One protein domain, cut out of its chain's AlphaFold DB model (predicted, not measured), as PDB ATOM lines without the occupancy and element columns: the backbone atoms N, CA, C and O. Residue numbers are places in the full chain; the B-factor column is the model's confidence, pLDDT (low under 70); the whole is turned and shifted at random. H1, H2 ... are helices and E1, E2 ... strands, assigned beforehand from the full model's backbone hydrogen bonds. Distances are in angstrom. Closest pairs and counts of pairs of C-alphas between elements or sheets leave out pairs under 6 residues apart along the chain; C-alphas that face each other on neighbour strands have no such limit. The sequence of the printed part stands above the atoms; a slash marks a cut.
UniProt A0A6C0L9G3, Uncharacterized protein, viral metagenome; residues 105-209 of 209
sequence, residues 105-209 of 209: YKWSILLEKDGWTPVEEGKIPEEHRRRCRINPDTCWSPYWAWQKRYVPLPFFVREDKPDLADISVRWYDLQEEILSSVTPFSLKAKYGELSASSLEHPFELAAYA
ATOM      1  N   TYR A 105     -17.514   5.948  28.598       95.50
ATOM      2  CA  TYR A 105     -17.463   7.361  28.976       95.50
ATOM      3  C   TYR A 105     -16.241   8.087  28.394       95.50
ATOM      4  O   TYR A 105     -16.372   9.164  27.817       95.50
ATOM      5  N   LYS A 106     -15.049   7.482  28.489       97.25
ATOM      6  CA  LYS A 106     -13.815   8.073  27.948       97.25
ATOM      7  C   LYS A 106     -13.898   8.203  26.433       97.25
ATOM      8  O   LYS A 106     -13.566   9.252  25.890       97.25
ATOM      9  N   TRP A 107     -14.375   7.153  25.774       97.31
ATOM     10  CA  TRP A 107     -14.566   7.153  24.333       97.31
ATOM     11  C   TRP A 107     -15.605   8.174  23.880       97.31
ATOM     12  O   TRP A 107     -15.382   8.850  22.885       97.31
ATOM     13  N   SER A 108     -16.678   8.369  24.647       96.12
ATOM     14  CA  SER A 108     -17.688   9.383  24.336       96.12
ATOM     15  C   SER A 108     -17.107  10.796  24.353       96.12
ATOM     16  O   SER A 108     -17.382  11.571  23.447       96.12
ATOM     17  N   ILE A 109     -16.224  11.107  25.311       97.19
ATOM     18  CA  ILE A 109     -15.507  12.394  25.347       97.19
ATOM     19  C   ILE A 109     -14.588  12.553  24.131       97.19
ATOM     20  O   ILE A 109     -14.490  13.643  23.568       97.19
ATOM     21  N   LEU A 110     -13.869  11.494  23.745       97.12
ATOM     22  CA  LEU A 110     -12.985  11.535  22.576       97.12
ATOM     23  C   LEU A 110     -13.787  11.776  21.297       97.12
ATOM     24  O   LEU A 110     -13.440  12.667  20.529       97.12
ATOM     25  N   LEU A 111     -14.883  11.041  21.116       97.50
ATOM     26  CA  LEU A 111     -15.784  11.187  19.980       97.50
ATOM     27  C   LEU A 111     -16.444  12.569  19.937       97.50
ATOM     28  O   LEU A 111     -16.498  13.177  18.871       97.50
ATOM     29  N   GLU A 112     -16.862  13.116  21.078       97.38
ATOM     30  CA  GLU A 112     -17.424  14.468  21.152       97.38
ATOM     31  C   GLU A 112     -16.419  15.535  20.718       97.38
ATOM     32  O   GLU A 112     -16.748  16.394  19.898       97.38
ATOM     33  N   LYS A 113     -15.167  15.437  21.180       96.81
ATOM     34  CA  LYS A 113     -14.074  16.301  20.700       96.81
ATOM     35  C   LYS A 113     -13.818  16.128  19.206       96.81
ATOM     36  O   LYS A 113     -13.427  17.082  18.538       96.81
ATOM     37  N   ASP A 114     -14.032  14.923  18.694       96.06
ATOM     38  CA  ASP A 114     -13.869  14.602  17.284       96.06
ATOM     39  C   ASP A 114     -15.032  15.126  16.418       96.06
ATOM     40  O   ASP A 114     -14.879  15.261  15.203       96.06
ATOM     41  N   GLY A 115     -16.155  15.512  17.033       97.56
ATOM     42  CA  GLY A 115     -17.331  16.092  16.379       97.56
ATOM     43  C   GLY A 115     -18.571  15.198  16.392       97.56
ATOM     44  O   GLY A 115     -19.549  15.523  15.722       97.56
ATOM     45  N   TRP A 116     -18.550  14.089  17.126       98.25
ATOM     46  CA  TRP A 116     -19.640  13.120  17.215       98.25
ATOM     47  C   TRP A 116     -20.402  13.248  18.528       98.25
ATOM     48  O   TRP A 116     -19.812  13.189  19.598       98.25
ATOM     49  N   THR A 117     -21.726  13.337  18.473       97.94
ATOM     50  CA  THR A 117     -22.560  13.418  19.684       97.94
ATOM     51  C   THR A 117     -23.607  12.316  19.724       97.94
ATOM     52  O   THR A 117     -24.243  12.099  18.692       97.94
ATOM     53  N   PRO A 118     -23.853  11.660  20.873       97.25
ATOM     54  CA  PRO A 118     -24.946  10.701  21.007       97.25
ATOM     55  C   PRO A 118     -26.294  11.330  20.650       97.25
ATOM     56  O   PRO A 118     -26.530  12.509  20.926       97.25
ATOM     57  N   VAL A 119     -27.181  10.538  20.055       97.62
ATOM     58  CA  VAL A 119     -28.531  10.961  19.673       97.62
ATOM     59  C   VAL A 119     -29.552  10.034  20.312       97.62
ATOM     60  O   VAL A 119     -29.431   8.813  20.263       97.62
ATOM     61  N   GLU A 120     -30.580  10.625  20.913       96.12
ATOM     62  CA  GLU A 120     -31.715   9.871  21.429       96.12
ATOM     63  C   GLU A 120     -32.524   9.265  20.281       96.12
ATOM     64  O   GLU A 120     -32.823   9.928  19.289       96.12
ATOM     65  N   GLU A 121     -32.950   8.017  20.453       94.62
ATOM     66  CA  GLU A 121     -33.703   7.276  19.442       94.62
ATOM     67  C   GLU A 121     -34.962   8.019  18.953       94.62
ATOM     68  O   GLU A 121     -35.270   8.001  17.762       94.62
ATOM     69  N   GLY A 122     -35.654   8.730  19.850       96.25
ATOM     70  CA  GLY A 122     -36.863   9.496  19.532       96.25
ATOM     71  C   GLY A 122     -36.647  10.696  18.603       96.25
ATOM     72  O   GLY A 122     -37.623  11.256  18.114       96.25
ATOM     73  N   LYS A 123     -35.396  11.093  18.332       97.25
ATOM     74  CA  LYS A 123     -35.059  12.154  17.365       97.25
ATOM     75  C   LYS A 123     -35.018  11.661  15.919       97.25
ATOM     76  O   LYS A 123     -34.906  12.477  15.011       97.25
ATOM     77  N   ILE A 124     -35.080  10.347  15.704       97.81
ATOM     78  CA  ILE A 124     -35.015   9.732  14.379       97.81
ATOM     79  C   ILE A 124     -36.372   9.075  14.089       97.81
ATOM     80  O   ILE A 124     -36.824   8.242  14.890       97.81
ATOM     81  N   PRO A 125     -37.017   9.390  12.951       97.81
ATOM     82  CA  PRO A 125     -38.281   8.780  12.563       97.81
ATOM     83  C   PRO A 125     -38.224   7.250  12.607       97.81
ATOM     84  O   PRO A 125     -37.272   6.624  12.131       97.81
ATOM     85  N   GLU A 126     -39.262   6.630  13.169       96.62
ATOM     86  CA  GLU A 126     -39.349   5.169  13.295       96.62
ATOM     87  C   GLU A 126     -39.214   4.466  11.942       96.62
ATOM     88  O   GLU A 126     -38.542   3.439  11.829       96.62
ATOM     89  N   GLU A 127     -39.788   5.059  10.895       95.62
ATOM     90  CA  GLU A 127     -39.720   4.525   9.541       95.62
ATOM     91  C   GLU A 127     -38.290   4.396   9.000       95.62
ATOM     92  O   GLU A 127     -38.043   3.545   8.147       95.62
ATOM     93  N   HIS A 128     -37.350   5.204   9.496       97.25
ATOM     94  CA  HIS A 128     -35.935   5.117   9.149       97.25
ATOM     95  C   HIS A 128     -35.234   4.091  10.037       97.25
ATOM     96  O   HIS A 128     -34.561   3.197   9.529       97.25
ATOM     97  N   ARG A 129     -35.465   4.152  11.354       96.31
ATOM     98  CA  ARG A 129     -34.864   3.227  12.330       96.31
ATOM     99  C   ARG A 129     -35.180   1.768  12.026       96.31
ATOM    100  O   ARG A 129     -34.291   0.922  12.068       96.31
ATOM    101  N   ARG A 130     -36.428   1.468  11.650       95.94
ATOM    102  CA  ARG A 130     -36.866   0.094  11.353       95.94
ATOM    103  C   ARG A 130     -36.147  -0.535  10.158       95.94
ATOM    104  O   ARG A 130     -36.184  -1.752  10.038       95.94
ATOM    105  N   ARG A 131     -35.530   0.272   9.283       96.69
ATOM    106  CA  ARG A 131     -34.800  -0.162   8.077       96.69
ATOM    107  C   ARG A 131     -33.305  -0.363   8.338       96.69
ATOM    108  O   ARG A 131     -32.603  -0.871   7.463       96.69
ATOM    109  N   CYS A 132     -32.821   0.038   9.513       97.19
ATOM    110  CA  CYS A 132     -31.419  -0.071   9.876       97.19
ATOM    111  C   CYS A 132     -31.032  -1.509  10.230       97.19
ATOM    112  O   CYS A 132     -31.752  -2.227  10.934       97.19
ATOM    113  N   ARG A 133     -29.836  -1.905   9.802       96.75
ATOM    114  CA  ARG A 133     -29.136  -3.072  10.327       96.75
ATOM    115  C   ARG A 133     -28.765  -2.816  11.785       96.75
ATOM    116  O   ARG A 133     -28.167  -1.797  12.115       96.75
ATOM    117  N   ILE A 134     -29.088  -3.762  12.659       97.12
ATOM    118  CA  ILE A 134     -28.616  -3.748  14.046       97.12
ATOM    119  C   ILE A 134     -27.219  -4.366  14.063       97.12
ATOM    120  O   ILE A 134     -27.073  -5.537  13.716       97.12
ATOM    121  N   ASN A 135     -26.211  -3.589  14.457       95.50
ATOM    122  CA  ASN A 135     -24.837  -4.053  14.628       95.50
ATOM    123  C   ASN A 135     -24.617  -4.467  16.102       95.50
ATOM    124  O   ASN A 135     -24.889  -3.659  16.997       95.50
ATOM    125  N   PRO A 136     -24.163  -5.701  16.391       96.25
ATOM    126  CA  PRO A 136     -23.889  -6.142  17.757       96.25
ATOM    127  C   PRO A 136     -22.914  -5.219  18.498       96.25
ATOM    128  O   PRO A 136     -23.192  -4.909  19.660       96.25
ATOM    129  N   ASP A 137     -21.854  -4.717  17.850       95.56
ATOM    130  CA  ASP A 137     -20.811  -3.848  18.427       95.56
ATOM    131  C   ASP A 137     -21.353  -2.543  19.006       95.56
ATOM    132  O   ASP A 137     -20.894  -2.065  20.049       95.56
ATOM    133  N   THR A 138     -22.403  -2.010  18.385       93.88
ATOM    134  CA  THR A 138     -22.914  -0.661  18.654       93.88
ATOM    135  C   THR A 138     -24.372  -0.642  19.117       93.88
ATOM    136  O   THR A 138     -24.875   0.406  19.510       93.88
ATOM    137  N   CYS A 139     -25.060  -1.789  19.201       94.56
ATOM    138  CA  CYS A 139     -26.489  -1.867  19.560       94.56
ATOM    139  C   CYS A 139     -26.867  -1.334  20.961       94.56
ATOM    140  O   CYS A 139     -28.055  -1.245  21.292       94.56
ATOM    141  N   TRP A 140     -25.884  -1.031  21.807       92.19
ATOM    142  CA  TRP A 140     -26.054  -0.410  23.124       92.19
ATOM    143  C   TRP A 140     -26.030   1.126  23.067       92.19
ATOM    144  O   TRP A 140     -26.558   1.773  23.965       92.19
ATOM    145  N   SER A 141     -25.456   1.708  22.011       92.81
ATOM    146  CA  SER A 141     -25.449   3.144  21.721       92.81
ATOM    147  C   SER A 141     -25.548   3.333  20.202       92.81
ATOM    148  O   SER A 141     -24.554   3.641  19.563       92.81
ATOM    149  N   PRO A 142     -26.723   3.075  19.600       94.50
ATOM    150  CA  PRO A 142     -26.836   2.884  18.152       94.50
ATOM    151  C   PRO A 142     -26.776   4.171  17.320       94.50
ATOM    152  O   PRO A 142     -26.533   4.090  16.119       94.50
ATOM    153  N   TYR A 143     -27.031   5.342  17.914       97.75
ATOM    154  CA  TYR A 143     -27.216   6.585  17.161       97.75
ATOM    155  C   TYR A 143     -26.289   7.697  17.638       97.75
ATOM    156  O   TYR A 143     -26.280   8.068  18.814       97.75
ATOM    157  N   TRP A 144     -25.547   8.259  16.687       98.38
ATOM    158  CA  TRP A 144     -24.628   9.376  16.881       98.38
ATOM    159  C   TRP A 144     -24.754  10.352  15.717       98.38
ATOM    160  O   TRP A 144     -24.932   9.936  14.581       98.38
ATOM    161  N   ALA A 145     -24.634  11.648  15.978       98.38
ATOM    162  CA  ALA A 145     -24.653  12.681  14.955       98.38
ATOM    163  C   ALA A 145     -23.255  13.247  14.727       98.38
ATOM    164  O   ALA A 145     -22.607  13.728  15.659       98.38
ATOM    165  N   TRP A 146     -22.837  13.276  13.467       98.38
ATOM    166  CA  TRP A 146     -21.715  14.080  13.012       98.38
ATOM    167  C   TRP A 146     -22.091  15.562  13.054       98.38
ATOM    168  O   TRP A 146     -23.116  15.973  12.497       98.38
ATOM    169  N   GLN A 147     -21.261  16.366  13.721       97.69
ATOM    170  CA  GLN A 147     -21.430  17.812  13.898       97.69
ATOM    171  C   GLN A 147     -22.828  18.183  14.421       97.69
ATOM    172  O   GLN A 147     -23.411  19.181  13.999       97.69
ATOM    173  N   LYS A 148     -23.388  17.352  15.317       97.81
ATOM    174  CA  LYS A 148     -24.736  17.514  15.897       97.81
ATOM    175  C   LYS A 148     -25.872  17.589  14.861       97.81
ATOM    176  O   LYS A 148     -26.952  18.077  15.181       97.81
ATOM    177  N   ARG A 149     -25.636  17.130  13.626       98.00
ATOM    178  CA  ARG A 149     -26.579  17.269  12.510       98.00
ATOM    179  C   ARG A 149     -26.846  15.963  11.780       98.00
ATOM    180  O   ARG A 149     -28.002  15.602  11.621       98.00
ATOM    181  N   TYR A 150     -25.807  15.259  11.341       98.44
ATOM    182  CA  TYR A 150     -25.976  14.136  10.416       98.44
ATOM    183  C   TYR A 150     -25.827  12.797  11.129       98.44
ATOM    184  O   TYR A 150     -24.735  12.464  11.585       98.44
ATOM    185  N   VAL A 151     -26.900  12.014  11.194       98.50
ATOM    186  CA  VAL A 151     -26.889  10.671  11.786       98.50
ATOM    187  C   VAL A 151     -26.671   9.629  10.684       98.50
ATOM    188  O   VAL A 151     -27.493   9.575   9.765       98.50
ATOM    189  N   PRO A 152     -25.611   8.801  10.738       98.06
ATOM    190  CA  PRO A 152     -25.460   7.677   9.834       98.06
ATOM    191  C   PRO A 152     -26.468   6.588  10.200       98.06
ATOM    192  O   PRO A 152     -26.627   6.217  11.361       98.06
ATOM    193  N   LEU A 153     -27.158   6.074   9.192       97.94
ATOM    194  CA  LEU A 153     -28.168   5.038   9.314       97.94
ATOM    195  C   LEU A 153     -27.843   3.903   8.328       97.94
ATOM    196  O   LEU A 153     -27.984   4.099   7.115       97.94
ATOM    197  N   PRO A 154     -27.394   2.725   8.802       97.06
ATOM    198  CA  PRO A 154     -27.002   1.607   7.945       97.06
ATOM    199  C   PRO A 154     -28.235   0.882   7.397       97.06
ATOM    200  O   PRO A 154     -28.723  -0.078   7.988       97.06
ATOM    201  N   PHE A 155     -28.781   1.352   6.279       97.25
ATOM    202  CA  PHE A 155     -29.991   0.783   5.689       97.25
ATOM    203  C   PHE A 155     -29.675  -0.497   4.927       97.25
ATOM    204  O   PHE A 155     -28.715  -0.532   4.162       97.25
ATOM    205  N   PHE A 156     -30.536  -1.507   5.037       96.75
ATOM    206  CA  PHE A 156     -30.539  -2.592   4.057       96.75
ATOM    207  C   PHE A 156     -30.843  -2.027   2.666       96.75
ATOM    208  O   PHE A 156     -31.811  -1.281   2.497       96.75
ATOM    209  N   VAL A 157     -30.042  -2.389   1.658       95.12
ATOM    210  CA  VAL A 157     -30.264  -1.932   0.273       95.12
ATOM    211  C   VAL A 157     -31.609  -2.440  -0.254       95.12
ATOM    212  O   VAL A 157     -32.306  -1.731  -0.981       95.12
ATOM    213  N   ARG A 158     -31.999  -3.652   0.157       95.88
ATOM    214  CA  ARG A 158     -33.250  -4.312  -0.222       95.88
ATOM    215  C   ARG A 158     -34.062  -4.728   0.994       95.88
ATOM    216  O   ARG A 158     -33.650  -5.592   1.756       95.88
ATOM    217  N   GLU A 159     -35.267  -4.188   1.139       94.69
ATOM    218  CA  GLU A 159     -36.182  -4.570   2.229       94.69
ATOM    219  C   GLU A 159     -36.956  -5.864   1.937       94.69
ATOM    220  O   GLU A 159     -37.384  -6.579   2.845       94.69
ATOM    221  N   ASP A 160     -37.128  -6.207   0.660       95.69
ATOM    222  CA  ASP A 160     -37.772  -7.442   0.202       95.69
ATOM    223  C   ASP A 160     -36.843  -8.665   0.333       95.69
ATOM    224  O   ASP A 160     -37.299  -9.797   0.516       95.69
ATOM    225  N   LYS A 161     -35.530  -8.433   0.321       95.69
ATOM    226  CA  LYS A 161     -34.498  -9.454   0.504       95.69
ATOM    227  C   LYS A 161     -33.290  -8.853   1.239       95.69
ATOM    228  O   LYS A 161     -32.257  -8.641   0.606       95.69
ATOM    229  N   PRO A 162     -33.420  -8.555   2.543       96.69
ATOM    230  CA  PRO A 162     -32.346  -7.926   3.296       96.69
ATOM    231  C   PRO A 162     -31.175  -8.894   3.473       96.69
ATOM    232  O   PRO A 162     -31.375 -10.080   3.741       96.69
ATOM    233  N   ASP A 163     -29.963  -8.372   3.333       94.56
ATOM    234  CA  ASP A 163     -28.708  -9.099   3.500       94.56
ATOM    235  C   ASP A 163     -27.779  -8.273   4.399       94.56
ATOM    236  O   ASP A 163     -27.698  -7.053   4.271       94.56
ATOM    237  N   LEU A 164     -27.105  -8.925   5.347       93.94
ATOM    238  CA  LEU A 164     -26.240  -8.253   6.321       93.94
ATOM    239  C   LEU A 164     -25.002  -7.606   5.694       93.94
ATOM    240  O   LEU A 164     -24.462  -6.670   6.290       93.94
ATOM    241  N   ALA A 165     -24.565  -8.101   4.533       91.31
ATOM    242  CA  ALA A 165     -23.459  -7.541   3.764       91.31
ATOM    243  C   ALA A 165     -23.915  -6.462   2.763       91.31
ATOM    244  O   ALA A 165     -23.088  -5.676   2.310       91.31
ATOM    245  N   ASP A 166     -25.210  -6.409   2.429       93.31
ATOM    246  CA  ASP A 166     -25.773  -5.479   1.440       93.31
ATOM    247  C   ASP A 166     -26.493  -4.313   2.131       93.31
ATOM    248  O   ASP A 166     -27.729  -4.241   2.215       93.31
ATOM    249  N   ILE A 167     -25.685  -3.396   2.666       94.56
ATOM    250  CA  ILE A 167     -26.161  -2.170   3.302       94.56
ATOM    251  C   ILE A 167     -25.647  -0.910   2.602       94.56
ATOM    252  O   ILE A 167     -24.586  -0.886   1.982       94.56
ATOM    253  N   SER A 168     -26.390   0.180   2.767       95.25
ATOM    254  CA  SER A 168     -25.975   1.527   2.397       95.25
ATOM    255  C   SER A 168     -26.174   2.455   3.585       95.25
ATOM    256  O   SER A 168     -27.288   2.598   4.086       95.25
ATOM    257  N   VAL A 169     -25.120   3.165   3.987       97.00
ATOM    258  CA  VAL A 169     -25.247   4.219   4.998       97.00
ATOM    259  C   VAL A 169     -25.957   5.421   4.380       97.00
ATOM    260  O   VAL A 169     -25.501   5.998   3.389       97.00
ATOM    261  N   ARG A 170     -27.113   5.768   4.941       97.38
ATOM    262  CA  ARG A 170     -27.856   6.998   4.658       97.38
ATOM    263  C   ARG A 170     -27.638   7.985   5.795       97.38
ATOM    264  O   ARG A 170     -27.359   7.578   6.913       97.38
ATOM    265  N   TRP A 171     -27.763   9.272   5.514       98.00
ATOM    266  CA  TRP A 171     -27.502  10.329   6.484       98.00
ATOM    267  C   TRP A 171     -28.786  11.085   6.760       98.00
ATOM    268  O   TRP A 171     -29.293  11.778   5.879       98.00
ATOM    269  N   TYR A 172     -29.320  10.918   7.964       98.56
ATOM    270  CA  TYR A 172     -30.480  11.674   8.412       98.56
ATOM    271  C   TYR A 172     -30.028  13.024   8.961       98.56
ATOM    272  O   TYR A 172     -29.192  13.083   9.866       98.56
ATOM    273  N   ASP A 173     -30.547  14.097   8.380       98.31
ATOM    274  CA  ASP A 173     -30.288  15.465   8.807       98.31
ATOM    275  C   ASP A 173     -31.273  15.856   9.914       98.31
ATOM    276  O   ASP A 173     -32.465  16.002   9.667       98.31
ATOM    277  N   LEU A 174     -30.780  16.036  11.139       97.81
ATOM    278  CA  LEU A 174     -31.597  16.412  12.297       97.81
ATOM    279  C   LEU A 174     -32.170  17.836  12.217       97.81
ATOM    280  O   LEU A 174     -33.041  18.167  13.016       97.81
ATOM    281  N   GLN A 175     -31.647  18.696  11.336       96.88
ATOM    282  CA  GLN A 175     -32.105  20.083  11.195       96.88
ATOM    283  C   GLN A 175     -33.162  20.214  10.104       96.88
ATOM    284  O   GLN A 175     -34.182  20.859  10.314       96.88
ATOM    285  N   GLU A 176     -32.904  19.599   8.952       97.12
ATOM    286  CA  GLU A 176     -33.790  19.669   7.783       97.12
ATOM    287  C   GLU A 176     -34.805  18.514   7.738       97.12
ATOM    288  O   GLU A 176     -35.696  18.513   6.897       97.12
ATOM    289  N   GLU A 177     -34.649  17.511   8.610       97.06
ATOM    290  CA  GLU A 177     -35.480  16.298   8.684       97.06
ATOM    291  C   GLU A 177     -35.535  15.509   7.362       97.06
ATOM    292  O   GLU A 177     -36.513  14.836   7.039       97.06
ATOM    293  N   ILE A 178     -34.445  15.560   6.588       97.06
ATOM    294  CA  ILE A 178     -34.309  14.849   5.312       97.06
ATOM    295  C   ILE A 178     -33.308  13.702   5.404       97.06
ATOM    296  O   ILE A 178     -32.276  13.779   6.073       97.06
ATOM    297  N   LEU A 179     -33.587  12.638   4.654       97.56
ATOM    298  CA  LEU A 179     -32.677  11.515   4.487       97.56
ATOM    299  C   LEU A 179     -31.868  11.669   3.195       97.56
ATOM    300  O   LEU A 179     -32.417  11.657   2.093       97.56
ATOM    301  N   SER A 180     -30.548  11.753   3.323       96.44
ATOM    302  CA  SER A 180     -29.625  11.870   2.197       96.44
ATOM    303  C   SER A 180     -28.860  10.574   1.935       96.44
ATOM    304  O   SER A 180     -28.532   9.805   2.838       96.44
ATOM    305  N   SER A 181     -28.532  10.344   0.665       94.75
ATOM    306  CA  SER A 181     -27.612   9.283   0.233       94.75
ATOM    307  C   SER A 181     -26.157   9.750   0.153       94.75
ATOM    308  O   SER A 181     -25.273   8.943  -0.117       94.75
ATOM    309  N   VAL A 182     -25.914  11.048   0.343       94.00
ATOM    310  CA  VAL A 182     -24.607  11.679   0.168       94.00
ATOM    311  C   VAL A 182     -23.935  11.836   1.525       94.00
ATOM    312  O   VAL A 182     -24.502  12.445   2.431       94.00
ATOM    313  N   THR A 183     -22.715  11.314   1.649       95.25
ATOM    314  CA  THR A 183     -21.880  11.500   2.840       95.25
ATOM    315  C   THR A 183     -21.622  12.990   3.091       95.25
ATOM    316  O   THR A 183     -21.245  13.695   2.150       95.25
ATOM    317  N   PRO A 184     -21.772  13.488   4.335       96.00
ATOM    318  CA  PRO A 184     -21.517  14.885   4.661       96.00
ATOM    319  C   PRO A 184     -20.124  15.321   4.207       96.00
ATOM    320  O   PRO A 184     -19.122  14.684   4.538       96.00
ATOM    321  N   PHE A 185     -20.053  16.439   3.483       94.75
ATOM    322  CA  PHE A 185     -18.792  16.938   2.928       94.75
ATOM    323  C   PHE A 185     -17.720  17.138   4.007       94.75
ATOM    324  O   PHE A 185     -16.573  16.751   3.809       94.75
ATOM    325  N   SER A 186     -18.092  17.678   5.172       95.94
ATOM    326  CA  SER A 186     -17.164  17.893   6.291       95.94
ATOM    327  C   SER A 186     -16.622  16.593   6.889       95.94
ATOM    328  O   SER A 186     -15.489  16.571   7.361       95.94
ATOM    329  N   LEU A 187     -17.397  15.507   6.840       95.25
ATOM    330  CA  LEU A 187     -16.948  14.188   7.278       95.25
ATOM    331  C   LEU A 187     -15.927  13.622   6.288       95.25
ATOM    332  O   LEU A 187     -14.833  13.226   6.683       95.25
ATOM    333  N   LYS A 188     -16.244  13.683   4.990       93.94
ATOM    334  CA  LYS A 188     -15.333  13.271   3.913       93.94
ATOM    335  C   LYS A 188     -14.036  14.086   3.905       93.94
ATOM    336  O   LYS A 188     -12.962  13.530   3.716       93.94
ATOM    337  N   ALA A 189     -14.117  15.391   4.154       94.44
ATOM    338  CA  ALA A 189     -12.945  16.258   4.251       94.44
ATOM    339  C   ALA A 189     -12.019  15.872   5.416       94.44
ATOM    340  O   ALA A 189     -10.811  16.065   5.320       94.44
ATOM    341  N   LYS A 190     -12.574  15.327   6.506       94.50
ATOM    342  CA  LYS A 190     -11.811  14.938   7.694       94.50
ATOM    343  C   LYS A 190     -11.187  13.549   7.586       94.50
ATOM    344  O   LYS A 190     -10.015  13.399   7.912       94.50
ATOM    345  N   TYR A 191     -11.961  12.550   7.167       92.62
ATOM    346  CA  TYR A 191     -11.528  11.147   7.188       92.62
ATOM    347  C   TYR A 191     -11.197  10.577   5.802       92.62
ATOM    348  O   TYR A 191     -10.748   9.440   5.702       92.62
ATOM    349  N   GLY A 192     -11.393  11.348   4.730       90.88
ATOM    350  CA  GLY A 192     -11.171  10.894   3.361       90.88
ATOM    351  C   GLY A 192     -12.282   9.980   2.838       90.88
ATOM    352  O   GLY A 192     -13.440  10.068   3.254       90.88
ATOM    353  N   GLU A 193     -11.929   9.129   1.874       87.88
ATOM    354  CA  GLU A 193     -12.818   8.081   1.363       87.88
ATOM    355  C   GLU A 193     -12.842   6.905   2.345       87.88
ATOM    356  O   GLU A 193     -11.797   6.361   2.700       87.88
ATOM    357  N   LEU A 194     -14.040   6.500   2.761       85.12
ATOM    358  CA  LEU A 194     -14.262   5.455   3.758       85.12
ATOM    359  C   LEU A 194     -15.171   4.363   3.191       85.12
ATOM    360  O   LEU A 194     -16.026   4.632   2.344       85.12
ATOM    361  N   SER A 195     -15.011   3.132   3.674       87.06
ATOM    362  CA  SER A 195     -15.934   2.046   3.341       87.06
ATOM    363  C   SER A 195     -17.296   2.261   4.009       87.06
ATOM    364  O   SER A 195     -17.416   2.947   5.025       87.06
ATOM    365  N   ALA A 196     -18.340   1.634   3.460       83.06
ATOM    366  CA  ALA A 196     -19.682   1.709   4.035       83.06
ATOM    367  C   ALA A 196     -19.730   1.197   5.485       83.06
ATOM    368  O   ALA A 196     -20.403   1.811   6.306       83.06
ATOM    369  N   SER A 197     -18.981   0.135   5.810       83.50
ATOM    370  CA  SER A 197     -18.934  -0.436   7.163       83.50
ATOM    371  C   SER A 197     -18.326   0.526   8.183       83.50
ATOM    372  O   SER A 197     -18.851   0.674   9.281       83.50
ATOM    373  N   SER A 198     -17.265   1.250   7.809       88.25
ATOM    374  CA  SER A 198     -16.670   2.257   8.692       88.25
ATOM    375  C   SER A 198     -17.619   3.436   8.934       88.25
ATOM    376  O   SER A 198     -17.569   4.045   9.993       88.25
ATOM    377  N   LEU A 199     -18.507   3.755   7.985       92.88
ATOM    378  CA  LEU A 199     -19.440   4.884   8.089       92.88
ATOM    379  C   LEU A 199     -20.670   4.610   8.967       92.88
ATOM    380  O   LEU A 199     -21.414   5.547   9.245       92.88
ATOM    381  N   GLU A 200     -20.913   3.369   9.396       93.81
ATOM    382  CA  GLU A 200     -22.121   3.025  10.158       93.81
ATOM    383  C   GLU A 200     -22.174   3.695  11.530       93.81
ATOM    384  O   GLU A 200     -23.259   3.972  12.040       93.81
ATOM    385  N   HIS A 201     -21.011   3.919  12.147       96.25
ATOM    386  CA  HIS A 201     -20.924   4.383  13.522       96.25
ATOM    387  C   HIS A 201     -19.540   4.984  13.832       96.25
ATOM    388  O   HIS A 201     -18.532   4.455  13.365       96.25
ATOM    389  N   PRO A 202     -19.416   6.023  14.684       96.81
ATOM    390  CA  PRO A 202     -18.106   6.569  15.057       96.81
ATOM    391  C   PRO A 202     -17.154   5.568  15.729       96.81
ATOM    392  O   PRO A 202     -15.939   5.677  15.593       96.81
ATOM    393  N   PHE A 203     -17.689   4.573  16.438       96.19
ATOM    394  CA  PHE A 203     -16.873   3.480  16.986       96.19
ATOM    395  C   PHE A 203     -16.241   2.593  15.914       96.19
ATOM    396  O   PHE A 203     -15.110   2.155  16.111       96.19
ATOM    397  N   GLU A 204     -16.926   2.382  14.788       94.69
ATOM    398  CA  GLU A 204     -16.374   1.673  13.630       94.69
ATOM    399  C   GLU A 204     -15.260   2.509  12.996       94.69
ATOM    400  O   GLU A 204     -14.155   2.010  12.800       94.69
ATOM    401  N   LEU A 205     -15.492   3.814  12.774       92.50
ATOM    402  CA  LEU A 205     -14.458   4.736  12.274       92.50
ATOM    403  C   LEU A 205     -13.179   4.666  13.107       92.50
ATOM    404  O   LEU A 205     -12.091   4.515  12.557       92.50
ATOM    405  N   ALA A 206     -13.311   4.737  14.432       92.12
ATOM    406  CA  ALA A 206     -12.173   4.665  15.339       92.12
ATOM    407  C   ALA A 206     -11.478   3.292  15.334       92.12
ATOM    408  O   ALA A 206     -10.291   3.225  15.633       92.12
ATOM    409  N   ALA A 207     -12.196   2.211  15.014       89.12
ATOM    410  CA  ALA A 207     -11.659   0.852  14.968       89.12
ATOM    411  C   ALA A 207     -10.980   0.483  13.645       89.12
ATOM    412  O   ALA A 207     -10.211  -0.483  13.608       89.12
ATOM    413  N   TYR A 208     -11.228   1.249  12.582       83.19
ATOM    414  CA  TYR A 208     -10.534   1.130  11.295       83.19
ATOM    415  C   TYR A 208      -9.398   2.152  11.100       83.19
ATOM    416  O   TYR A 208      -8.601   1.969  10.179       83.19
ATOM    417  N   ALA A 209      -9.324   3.192  11.940       70.56
ATOM    418  CA  ALA A 209      -8.255   4.199  11.946       70.56
ATOM    419  C   ALA A 209      -6.903   3.634  12.429       70.56
ATOM    420  O   ALA A 209      -5.867   4.052  11.862       70.56
TER     421      ALA A 209
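AT A GLANCE: This is residues 105 to 209 of the 209 residues of an uncharacterized protein of viral metagenome (UniProt A0A6C0L9G3). A long strand hairpin, E3 and E4, forms the core, and a small two-stranded sheet, E1 and E2, lies by the end where E3 begins. H1, H3 and H4 are set loosely round that small sheet, while short H2 lies beside E3 and the loop of residues 157 to 166 closes the far end of the hairpin. The printed part has 105 residues, in the order H1 E1 H2 E2 E3 E4 H3 H4, with two antiparallel sheets, E1 - E2 and E3 - E4. The class is mixed, helices and strands, though under half of the residues are in named elements. The whole is compact, with a radius of gyration of the C-alphas of 12.9 A, and spans 39 by 28 by 27 A.

HOW THE PARTS SIT: E3, residues 150 to 156, and E4, residues 167 to 173, form an antiparallel hairpin with 150 degrees between their directions. N 153 and O 170 are 2.7 A apart, and N 168 and O 155 are 2.8 A apart, both within hydrogen-bond range. Residues 171 to 172 of E4 also pair, antiparallel, with residues 179 to 180. E2, residues 144 to 146, comes closest to E3 at the C-alphas of Ala 145 and Val 151, 4.4 A apart. E2 is the antiparallel neighbour of E1, residues 116 to 118, at 152 degrees, with N 145 and O 117 within hydrogen-bond range at 2.8 A. H1, residues 105 to 114, comes closest to E1 at the C-alphas of Leu 111 and Thr 117, 7.1 A apart. H4, residues 202 to 208, is close to H1 but not clearly touching: their closest C-alphas, Leu 111 and Pro 202, are 7.1 A apart, and their lines are about perpendicular at 88 degrees. H3, residues 185 to 191, comes closest to E2 at the C-alphas of Leu 187 and Trp 146, 7.5 A apart; H3 and H4 are apart. H2, residues 126 to 129, comes closest to E3 at the C-alphas of Arg 129 and Leu 153, 7.6 A apart. In H1, H3 and H4 every O i to N i+4 pair is within hydrogen-bond range; H2 is too short for such a pair.

IN THESE COORDINATES: E3 is 18.5 A long, from C-alpha 150 at (-25.976, 14.136, 10.416), and E4 is 18.9 A. H1 begins at C-alpha 105 at (-17.463, 7.361, 28.976) and measures 14.2 A. H3 measures 10.2 A and H4 10.1 A, with C-alpha 208 at (-10.534, 1.130, 11.295). E1, E2 and H2 are shorter.

THE WHOLE: The two C-alphas farthest apart, those of Lys 106 and Asp 160, are 39.8 A apart. The printed part has no cut and ends at residue 209, the chain's last. The links H2 to E2 and E4 to H3 are long. The mean pLDDT of the printed part is 95.1, and no printed residue is under 70.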